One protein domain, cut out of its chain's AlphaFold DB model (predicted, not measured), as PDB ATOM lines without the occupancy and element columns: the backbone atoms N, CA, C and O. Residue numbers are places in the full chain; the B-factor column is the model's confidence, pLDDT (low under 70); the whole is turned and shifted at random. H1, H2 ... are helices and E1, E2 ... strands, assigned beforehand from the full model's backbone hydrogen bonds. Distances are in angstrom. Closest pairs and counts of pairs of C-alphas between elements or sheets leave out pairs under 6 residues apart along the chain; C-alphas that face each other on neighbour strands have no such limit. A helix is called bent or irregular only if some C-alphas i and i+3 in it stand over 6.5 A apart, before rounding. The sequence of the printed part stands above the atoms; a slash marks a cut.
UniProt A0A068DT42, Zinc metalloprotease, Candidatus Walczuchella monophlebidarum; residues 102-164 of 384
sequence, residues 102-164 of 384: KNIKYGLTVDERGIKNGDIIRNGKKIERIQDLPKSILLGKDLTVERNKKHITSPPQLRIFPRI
ATOM      1  N   LYS A 102      -1.655  43.686 -77.526       83.06
ATOM      2  CA  LYS A 102      -2.634  43.419 -76.456       83.06
ATOM      3  C   LYS A 102      -2.008  42.866 -75.165       83.06
ATOM      4  O   LYS A 102      -2.575  43.062 -74.096       83.06
ATOM      5  N   ASN A 103      -0.837  42.227 -75.247       83.81
ATOM      6  CA  ASN A 103      -0.151  41.652 -74.086       83.81
ATOM      7  C   ASN A 103       0.750  42.682 -73.375       83.81
ATOM      8  O   ASN A 103       1.329  42.389 -72.329       83.81
ATOM      9  N   ILE A 104       0.862  43.909 -73.902       83.75
ATOM     10  CA  ILE A 104       1.650  44.992 -73.305       83.75
ATOM     11  C   ILE A 104       0.814  45.708 -72.239       83.75
ATOM     12  O   ILE A 104       0.118  46.685 -72.506       83.75
ATOM     13  N   LYS A 105       0.915  45.232 -70.995       82.50
ATOM     14  CA  LYS A 105       0.103  45.727 -69.871       82.50
ATOM     15  C   LYS A 105       0.450  47.145 -69.404       82.50
ATOM     16  O   LYS A 105      -0.430  47.876 -68.963       82.50
ATOM     17  N   TYR A 106       1.725  47.533 -69.459       83.06
ATOM     18  CA  TYR A 106       2.222  48.769 -68.830       83.06
ATOM     19  C   TYR A 106       2.530  49.898 -69.825       83.06
ATOM     20  O   TYR A 106       3.188  50.881 -69.473       83.06
ATOM     21  N   GLY A 107       2.061  49.759 -71.066       82.56
ATOM     22  CA  GLY A 107       2.344  50.689 -72.154       82.56
ATOM     23  C   GLY A 107       3.775  50.582 -72.680       82.56
ATOM     24  O   GLY A 107       4.456  49.570 -72.506       82.56
ATOM     25  N   LEU A 108       4.220  51.628 -73.365       82.56
ATOM     26  CA  LEU A 108       5.492  51.659 -74.082       82.56
ATOM     27  C   LEU A 108       6.486  52.624 -73.441       82.56
ATOM     28  O   LEU A 108       6.098  53.648 -72.885       82.56
ATOM     29  N   THR A 109       7.770  52.312 -73.562       79.19
ATOM     30  CA  THR A 109       8.882  53.237 -73.322       79.19
ATOM     31  C   THR A 109       9.299  53.856 -74.651       79.19
ATOM     32  O   THR A 109       9.419  53.136 -75.647       79.19
ATOM     33  N   VAL A 110       9.507  55.173 -74.661       76.62
ATOM     34  CA  VAL A 110       9.745  55.974 -75.864       76.62
ATOM     35  C   VAL A 110      10.840  57.015 -75.616       76.62
ATOM     36  O   VAL A 110      10.830  57.688 -74.588       76.62
ATOM     37  N   ASP A 111      11.755  57.172 -76.578       65.88
ATOM     38  CA  ASP A 111      12.913  58.079 -76.473       65.88
ATOM     39  C   ASP A 111      12.691  59.484 -77.100       65.88
ATOM     40  O   ASP A 111      13.602  60.309 -77.072       65.88
ATOM     41  N   GLU A 112      11.514  59.800 -77.663       63.47
ATOM     42  CA  GLU A 112      11.275  61.058 -78.407       63.47
ATOM     43  C   GLU A 112       9.978  61.805 -78.033       63.47
ATOM     44  O   GLU A 112       9.106  61.308 -77.320       63.47
ATOM     45  N   ARG A 113       9.855  63.049 -78.524       57.06
ATOM     46  CA  ARG A 113       8.728  63.954 -78.258       57.06
ATOM     47  C   ARG A 113       7.494  63.546 -79.072       57.06
ATOM     48  O   ARG A 113       7.520  63.565 -80.296       57.06
ATOM     49  N   GLY A 114       6.404  63.233 -78.373       63.59
ATOM     50  CA  GLY A 114       5.081  62.974 -78.951       63.59
ATOM     51  C   GLY A 114       4.311  61.952 -78.120       63.59
ATOM     52  O   GLY A 114       3.285  62.278 -77.528       63.59
ATOM     53  N   ILE A 115       4.877  60.752 -78.002       71.06
ATOM     54  CA  ILE A 115       4.414  59.671 -77.121       71.06
ATOM     55  C   ILE A 115       5.277  59.710 -75.852       71.06
ATOM     56  O   ILE A 115       6.487  59.892 -75.947       71.06
ATOM     57  N   LYS A 116       4.691  59.570 -74.658       76.19
ATOM     58  CA  LYS A 116       5.451  59.520 -73.392       76.19
ATOM     59  C   LYS A 116       5.377  58.143 -72.746       76.19
ATOM     60  O   LYS A 116       4.337  57.488 -72.810       76.19
ATOM     61  N   ASN A 117       6.424  57.777 -72.009       81.56
ATOM     62  CA  ASN A 117       6.529  56.505 -71.285       81.56
ATOM     63  C   ASN A 117       5.235  56.119 -70.556       81.56
ATOM     64  O   ASN A 117       4.675  56.918 -69.804       81.56
ATOM     65  N   GLY A 118       4.763  54.893 -70.773       76.44
ATOM     66  CA  GLY A 118       3.503  54.366 -70.248       76.44
ATOM     67  C   GLY A 118       2.289  54.576 -71.154       76.44
ATOM     68  O   GLY A 118       1.184  54.234 -70.749       76.44
ATOM     69  N   ASP A 119       2.462  55.133 -72.352       78.38
ATOM     70  CA  ASP A 119       1.383  55.217 -73.337       78.38
ATOM     71  C   ASP A 119       1.002  53.825 -73.856       78.38
ATOM     72  O   ASP A 119       1.864  53.038 -74.253       78.38
ATOM     73  N   ILE A 120      -0.301  53.532 -73.853       75.38
ATOM     74  CA  ILE A 120      -0.878  52.305 -74.408       75.38
ATOM     75  C   ILE A 120      -1.425  52.631 -75.795       75.38
ATOM     76  O   ILE A 120      -2.230  53.553 -75.966       75.38
ATOM     77  N   ILE A 121      -0.972  51.875 -76.792       73.75
ATOM     78  CA  ILE A 121      -1.423  52.029 -78.171       73.75
ATOM     79  C   ILE A 121      -2.630  51.133 -78.389       73.75
ATOM     80  O   ILE A 121      -2.521  49.909 -78.370       73.75
ATOM     81  N   ARG A 122      -3.774  51.758 -78.664       67.94
ATOM     82  CA  ARG A 122      -4.969  51.076 -79.159       67.94
ATOM     83  C   ARG A 122      -5.137  51.427 -80.626       67.94
ATOM     84  O   ARG A 122      -6.037  52.169 -81.001       67.94
ATOM     85  N   ASN A 123      -4.230  50.937 -81.467       60.91
ATOM     86  CA  ASN A 123      -4.430  51.078 -82.900       60.91
ATOM     87  C   ASN A 123      -5.510  50.069 -83.311       60.91
ATOM     88  O   ASN A 123      -5.303  48.862 -83.180       60.91
ATOM     89  N   GLY A 124      -6.692  50.551 -83.697       51.69
ATOM     90  CA  GLY A 124      -7.871  49.712 -83.916       51.69
ATOM     91  C   GLY A 124      -7.569  48.528 -84.834       51.69
ATOM     92  O   GLY A 124      -7.198  48.737 -85.981       51.69
ATOM     93  N   LYS A 125      -7.702  47.300 -84.314       54.56
ATOM     94  CA  LYS A 125      -7.660  45.976 -84.982       54.56
ATOM     95  C   LYS A 125      -6.521  45.654 -85.985       54.56
ATOM     96  O   LYS A 125      -6.393  44.493 -86.340       54.56
ATOM     97  N   LYS A 126      -5.693  46.596 -86.455       65.44
ATOM     98  CA  LYS A 126      -4.793  46.407 -87.615       65.44
ATOM     99  C   LYS A 126      -3.327  46.137 -87.273       65.44
ATOM    100  O   LYS A 126      -2.585  45.746 -88.170       65.44
ATOM    101  N   ILE A 127      -2.884  46.363 -86.035       72.50
ATOM    102  CA  ILE A 127      -1.503  46.067 -85.623       72.50
ATOM    103  C   ILE A 127      -1.543  45.055 -84.489       72.50
ATOM    104  O   ILE A 127      -1.894  45.388 -83.360       72.50
ATOM    105  N   GLU A 128      -1.188  43.815 -84.800       80.12
ATOM    106  CA  GLU A 128      -1.139  42.737 -83.812       80.12
ATOM    107  C   GLU A 128       0.213  42.697 -83.104       80.12
ATOM    108  O   GLU A 128       0.262  42.500 -81.894       80.12
ATOM    109  N   ARG A 129       1.310  42.927 -83.836       83.62
ATOM    110  CA  ARG A 129       2.683  42.689 -83.371       83.62
ATOM    111  C   ARG A 129       3.391  43.996 -83.049       83.62
ATOM    112  O   ARG A 129       3.337  44.947 -83.830       83.62
ATOM    113  N   ILE A 130       4.131  44.033 -81.941       79.44
ATOM    114  CA  ILE A 130       4.904  45.228 -81.572       79.44
ATOM    115  C   ILE A 130       5.968  45.589 -82.622       79.44
ATOM    116  O   ILE A 130       6.246  46.764 -82.843       79.44
ATOM    117  N   GLN A 131       6.533  44.600 -83.317       78.75
ATOM    118  CA  GLN A 131       7.567  44.810 -84.335       78.75
ATOM    119  C   GLN A 131       7.048  45.579 -85.560       78.75
ATOM    120  O   GLN A 131       7.822  46.254 -86.233       78.75
ATOM    121  N   ASP A 132       5.743  45.516 -85.835       79.69
ATOM    122  CA  ASP A 132       5.123  46.231 -86.954       79.69
ATOM    123  C   ASP A 132       4.865  47.711 -86.627       79.69
ATOM    124  O   ASP A 132       4.610  48.524 -87.522       79.69
ATOM    125  N   LEU A 133       4.950  48.081 -85.347       77.56
ATOM    126  CA  LEU A 133       4.589  49.403 -84.865       77.56
ATOM    127  C   LEU A 133       5.519  50.513 -85.397       77.56
ATOM    128  O   LEU A 133       4.980  51.465 -85.966       77.56
ATOM    129  N   PRO A 134       6.866  50.415 -85.346       76.06
ATOM    130  CA  PRO A 134       7.734  51.453 -85.915       76.06
ATOM    131  C   PRO A 134       7.497  51.672 -87.415       76.06
ATOM    132  O   PRO A 134       7.438  52.807 -87.881       76.06
ATOM    133  N   LYS A 135       7.277  50.587 -88.175       74.12
ATOM    134  CA  LYS A 135       6.958  50.665 -89.609       74.12
ATOM    135  C   LYS A 135       5.615  51.350 -89.852       74.12
ATOM    136  O   LYS A 135       5.490  52.134 -90.785       74.12
ATOM    137  N   SER A 136       4.608  51.066 -89.028       73.12
ATOM    138  CA  SER A 136       3.293  51.701 -89.153       73.12
ATOM    139  C   SER A 136       3.343  53.215 -88.924       73.12
ATOM    140  O   SER A 136       2.696  53.953 -89.662       73.12
ATOM    141  N   ILE A 137       4.166  53.661 -87.970       71.94
ATOM    142  CA  ILE A 137       4.399  55.076 -87.660       71.94
ATOM    143  C   ILE A 137       5.111  55.769 -88.818       71.94
ATOM    144  O   ILE A 137       4.682  56.828 -89.261       71.94
ATOM    145  N   LEU A 138       6.166  55.139 -89.342       68.50
ATOM    146  CA  LEU A 138       6.912  55.626 -90.504       68.50
ATOM    147  C   LEU A 138       6.029  55.828 -91.738       68.50
ATOM    148  O   LEU A 138       6.239  56.765 -92.499       68.50
ATOM    149  N   LEU A 139       5.039  54.956 -91.932       68.00
ATOM    150  CA  LEU A 139       4.079  55.039 -93.033       68.00
ATOM    151  C   LEU A 139       2.953  56.059 -92.779       68.00
ATOM    152  O   LEU A 139       1.968  56.059 -93.513       68.00
ATOM    153  N   GLY A 140       3.071  56.895 -91.743       61.38
ATOM    154  CA  GLY A 140       2.125  57.969 -91.451       61.38
ATOM    155  C   GLY A 140       0.757  57.483 -90.976       61.38
ATOM    156  O   GLY A 140      -0.213  58.226 -91.075       61.38
ATOM    157  N   LYS A 141       0.639  56.243 -90.479       65.19
ATOM    158  CA  LYS A 141      -0.627  55.790 -89.893       65.19
ATOM    159  C   LYS A 141      -0.833  56.486 -88.552       65.19
ATOM    160  O   LYS A 141      -0.007  56.326 -87.652       65.19
ATOM    161  N   ASP A 142      -1.950  57.196 -88.412       63.00
ATOM    162  CA  ASP A 142      -2.322  57.847 -87.160       63.00
ATOM    163  C   ASP A 142      -2.360  56.837 -86.011       63.00
ATOM    164  O   ASP A 142      -3.044  55.810 -86.068       63.00
ATOM    165  N   LEU A 143      -1.618  57.133 -84.944       67.19
ATOM    166  CA  LEU A 143      -1.684  56.364 -83.712       67.19
ATOM    167  C   LEU A 143      -2.692  56.998 -82.763       67.19
ATOM    168  O   LEU A 143      -2.610  58.183 -82.434       67.19
ATOM    169  N   THR A 144      -3.612  56.170 -82.276       66.44
ATOM    170  CA  THR A 144      -4.499  56.541 -81.172       66.44
ATOM    171  C   THR A 144      -3.907  56.024 -79.868       66.44
ATOM    172  O   THR A 144      -3.681  54.820 -79.702       66.44
ATOM    173  N   VAL A 145      -3.644  56.947 -78.945       70.88
ATOM    174  CA  VAL A 145      -3.047  56.650 -77.640       70.88
ATOM    175  C   VAL A 145      -4.082  56.840 -76.533       70.88
ATOM    176  O   VAL A 145      -4.813  57.832 -76.495       70.88
ATOM    177  N   GLU A 146      -4.138  55.885 -75.604       65.62
ATOM    178  CA  GLU A 146      -5.178  55.810 -74.567       65.62
ATOM    179  C   GLU A 146      -5.080  56.915 -73.502       65.62
ATOM    180  O   GLU A 146      -6.069  57.218 -72.844       65.62
ATOM    181  N   ARG A 147      -3.937  57.602 -73.383       59.94
ATOM    182  CA  ARG A 147      -3.712  58.637 -72.361       59.94
ATOM    183  C   ARG A 147      -4.678  59.824 -72.433       59.94
ATOM    184  O   ARG A 147      -4.838  60.467 -71.411       59.94
ATOM    185  N   ASN A 148      -5.290  60.113 -73.589       56.78
ATOM    186  CA  ASN A 148      -6.297  61.180 -73.771       56.78
ATOM    187  C   ASN A 148      -7.170  60.993 -75.038       56.78
ATOM    188  O   ASN A 148      -7.715  61.966 -75.552       56.78
ATOM    189  N   LYS A 149      -7.228  59.783 -75.627       59.75
ATOM    190  CA  LYS A 149      -7.787  59.530 -76.982       59.75
ATOM    191  C   LYS A 149      -7.257  60.484 -78.073       59.75
ATOM    192  O   LYS A 149      -7.895  60.681 -79.102       59.75
ATOM    193  N   LYS A 150      -6.090  61.098 -77.858       60.56
ATOM    194  CA  LYS A 150      -5.513  62.082 -78.774       60.56
ATOM    195  C   LYS A 150      -4.816  61.351 -79.919       60.56
ATOM    196  O   LYS A 150      -4.017  60.446 -79.672       60.56
ATOM    197  N   HIS A 151      -5.105  61.766 -81.148       60.59
ATOM    198  CA  HIS A 151      -4.332  61.366 -82.319       60.59
ATOM    199  C   HIS A 151      -2.960  62.026 -82.236       60.59
ATOM    200  O   HIS A 151      -2.856  63.247 -82.098       60.59
ATOM    201  N   ILE A 152      -1.912  61.210 -82.240       62.12
ATOM    202  CA  ILE A 152      -0.538  61.697 -82.186       62.12
ATOM    203  C   ILE A 152       0.164  61.231 -83.453       62.12
ATOM    204  O   ILE A 152       0.380  60.036 -83.657       62.12
ATOM    205  N   THR A 153       0.553  62.194 -84.282       60.38
ATOM    206  CA  THR A 153       1.504  61.972 -85.369       60.38
ATOM    207  C   THR A 153       2.899  61.911 -84.752       60.38
ATOM    208  O   THR A 153       3.388  62.893 -84.193       60.38
ATOM    209  N   SER A 154       3.511  60.729 -84.771       58.09
ATOM    210  CA  SER A 154       4.848  60.522 -84.212       58.09
ATOM    211  C   SER A 154       5.931  60.850 -85.243       58.09
ATOM    212  O   SER A 154       5.731  60.589 -86.432       58.09
ATOM    213  N   PRO A 155       7.103  61.353 -84.815       59.56
ATOM    214  CA  PRO A 155       8.268  61.463 -85.683       59.56
ATOM    215  C   PRO A 155       8.694  60.095 -86.261       59.56
ATOM    216  O   PRO A 155       8.445  59.047 -85.651       59.56
ATOM    217  N   PRO A 156       9.370  60.097 -87.426       56.09
ATOM    218  CA  PRO A 156       9.746  58.883 -88.152       56.09
ATOM    219  C   PRO A 156      10.812  58.020 -87.448       56.09
ATOM    220  O   PRO A 156      11.000  56.870 -87.826       56.09
ATOM    221  N   GLN A 157      11.516  58.519 -86.428       60.94
ATOM    222  CA  GLN A 157      12.637  57.807 -85.787       60.94
ATOM    223  C   GLN A 157      12.328  57.330 -84.360       60.94
ATOM    224  O   GLN A 157      13.224  57.174 -83.531       60.94
ATOM    225  N   LEU A 158      11.061  56.994 -84.095       67.25
ATOM    226  CA  LEU A 158      10.625  56.578 -82.769       67.25
ATOM    227  C   LEU A 158      11.208  55.214 -82.358       67.25
ATOM    228  O   LEU A 158      10.873  54.171 -82.927       67.25
ATOM    229  N   ARG A 159      12.039  55.201 -81.309       71.19
ATOM    230  CA  ARG A 159      12.421  53.968 -80.608       71.19
ATOM    231  C   ARG A 159      11.362  53.616 -79.580       71.19
ATOM    232  O   ARG A 159      11.037  54.432 -78.723       71.19
ATOM    233  N   ILE A 160      10.840  52.398 -79.681       74.69
ATOM    234  CA  ILE A 160       9.721  51.926 -78.875       74.69
ATOM    235  C   ILE A 160      10.075  50.575 -78.280       74.69
ATOM    236  O   ILE A 160      10.465  49.656 -79.001       74.69
ATOM    237  N   PHE A 161       9.864  50.442 -76.976       77.81
ATOM    238  CA  PHE A 161      10.021  49.179 -76.267       77.81
ATOM    239  C   PHE A 161       8.806  48.921 -75.373       77.81
ATOM    240  O   PHE A 161       8.203  49.879 -74.886       77.81
ATOM    241  N   PRO A 162       8.437  47.655 -75.113       83.00
ATOM    242  CA  PRO A 162       7.471  47.352 -74.067       83.00
ATOM    243  C   PRO A 162       7.967  47.901 -72.732       83.00
ATOM    244  O   PRO A 162       9.105  47.638 -72.329       83.00
ATOM    245  N   ARG A 163       7.112  48.636 -72.026       84.75
ATOM    246  CA  ARG A 163       7.418  49.063 -70.668       84.75
ATOM    247  C   ARG A 163       7.233  47.880 -69.732       84.75
ATOM    248  O   ARG A 163       6.198  47.218 -69.745       84.75
ATOM    249  N   ILE A 164       8.245  47.614 -68.918       84.81
ATOM    250  CA  ILE A 164       8.274  46.460 -68.022       84.81
ATOM    251  C   ILE A 164       8.651  46.886 -66.604       84.81
ATOM    252  O   ILE A 164       9.456  47.812 -66.432       84.81
TER     253      ILE A 164
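This is residues 102 to 164 of the 384 residues of the protein "Zinc metalloprotease" of Candidatus Walczuchella monophlebidarum (UniProt A0A068DT42). With little regular structure, this is a rounded ball mostly of loops, holding two small strand pairs set apart, E1 with E4 and the hairpin E2-E3, and one short helix, H1. The printed part has 63 residues, only 21 in named elements, ordered E1, H1, E2, E3, E4; the class is mixed and both sheets are antiparallel. It is compact, radius of gyration of the C-alphas 10.4 A, spanning 25 by 25 by 23 A.

Find C-alpha 108 at (5.492, 51.659, -74.082), where E1, residues 108 to 110, begins. H1, residues 130 to 138, runs 13.9 A and is only just irregular: C-alphas 131 and 134 are 6.8 A apart. Next come E2, residues 143 to 145, E3, 150 to 152, and E4, 160 to 162, ending at C-alpha 162 (7.471, 47.352, -74.067).

Between E1 and E4, antiparallel at 149 degrees, find N 109 and O 161 within hydrogen-bond range, 2.8 A. In the hairpin of E2 and E3, at 137 degrees, N 152 and O 143 are 3.1 A apart. The closest C-alphas of H1 and E4 are Pro 134 and Ile 160, 7.3 A. In H1, 3 of 5 O i to N i+4 pairs are within range.

The printed part has no cut. The link E1 to H1 is long, 19 residues. pLDDT is under 70 in 29 residues, among them 146 to 158.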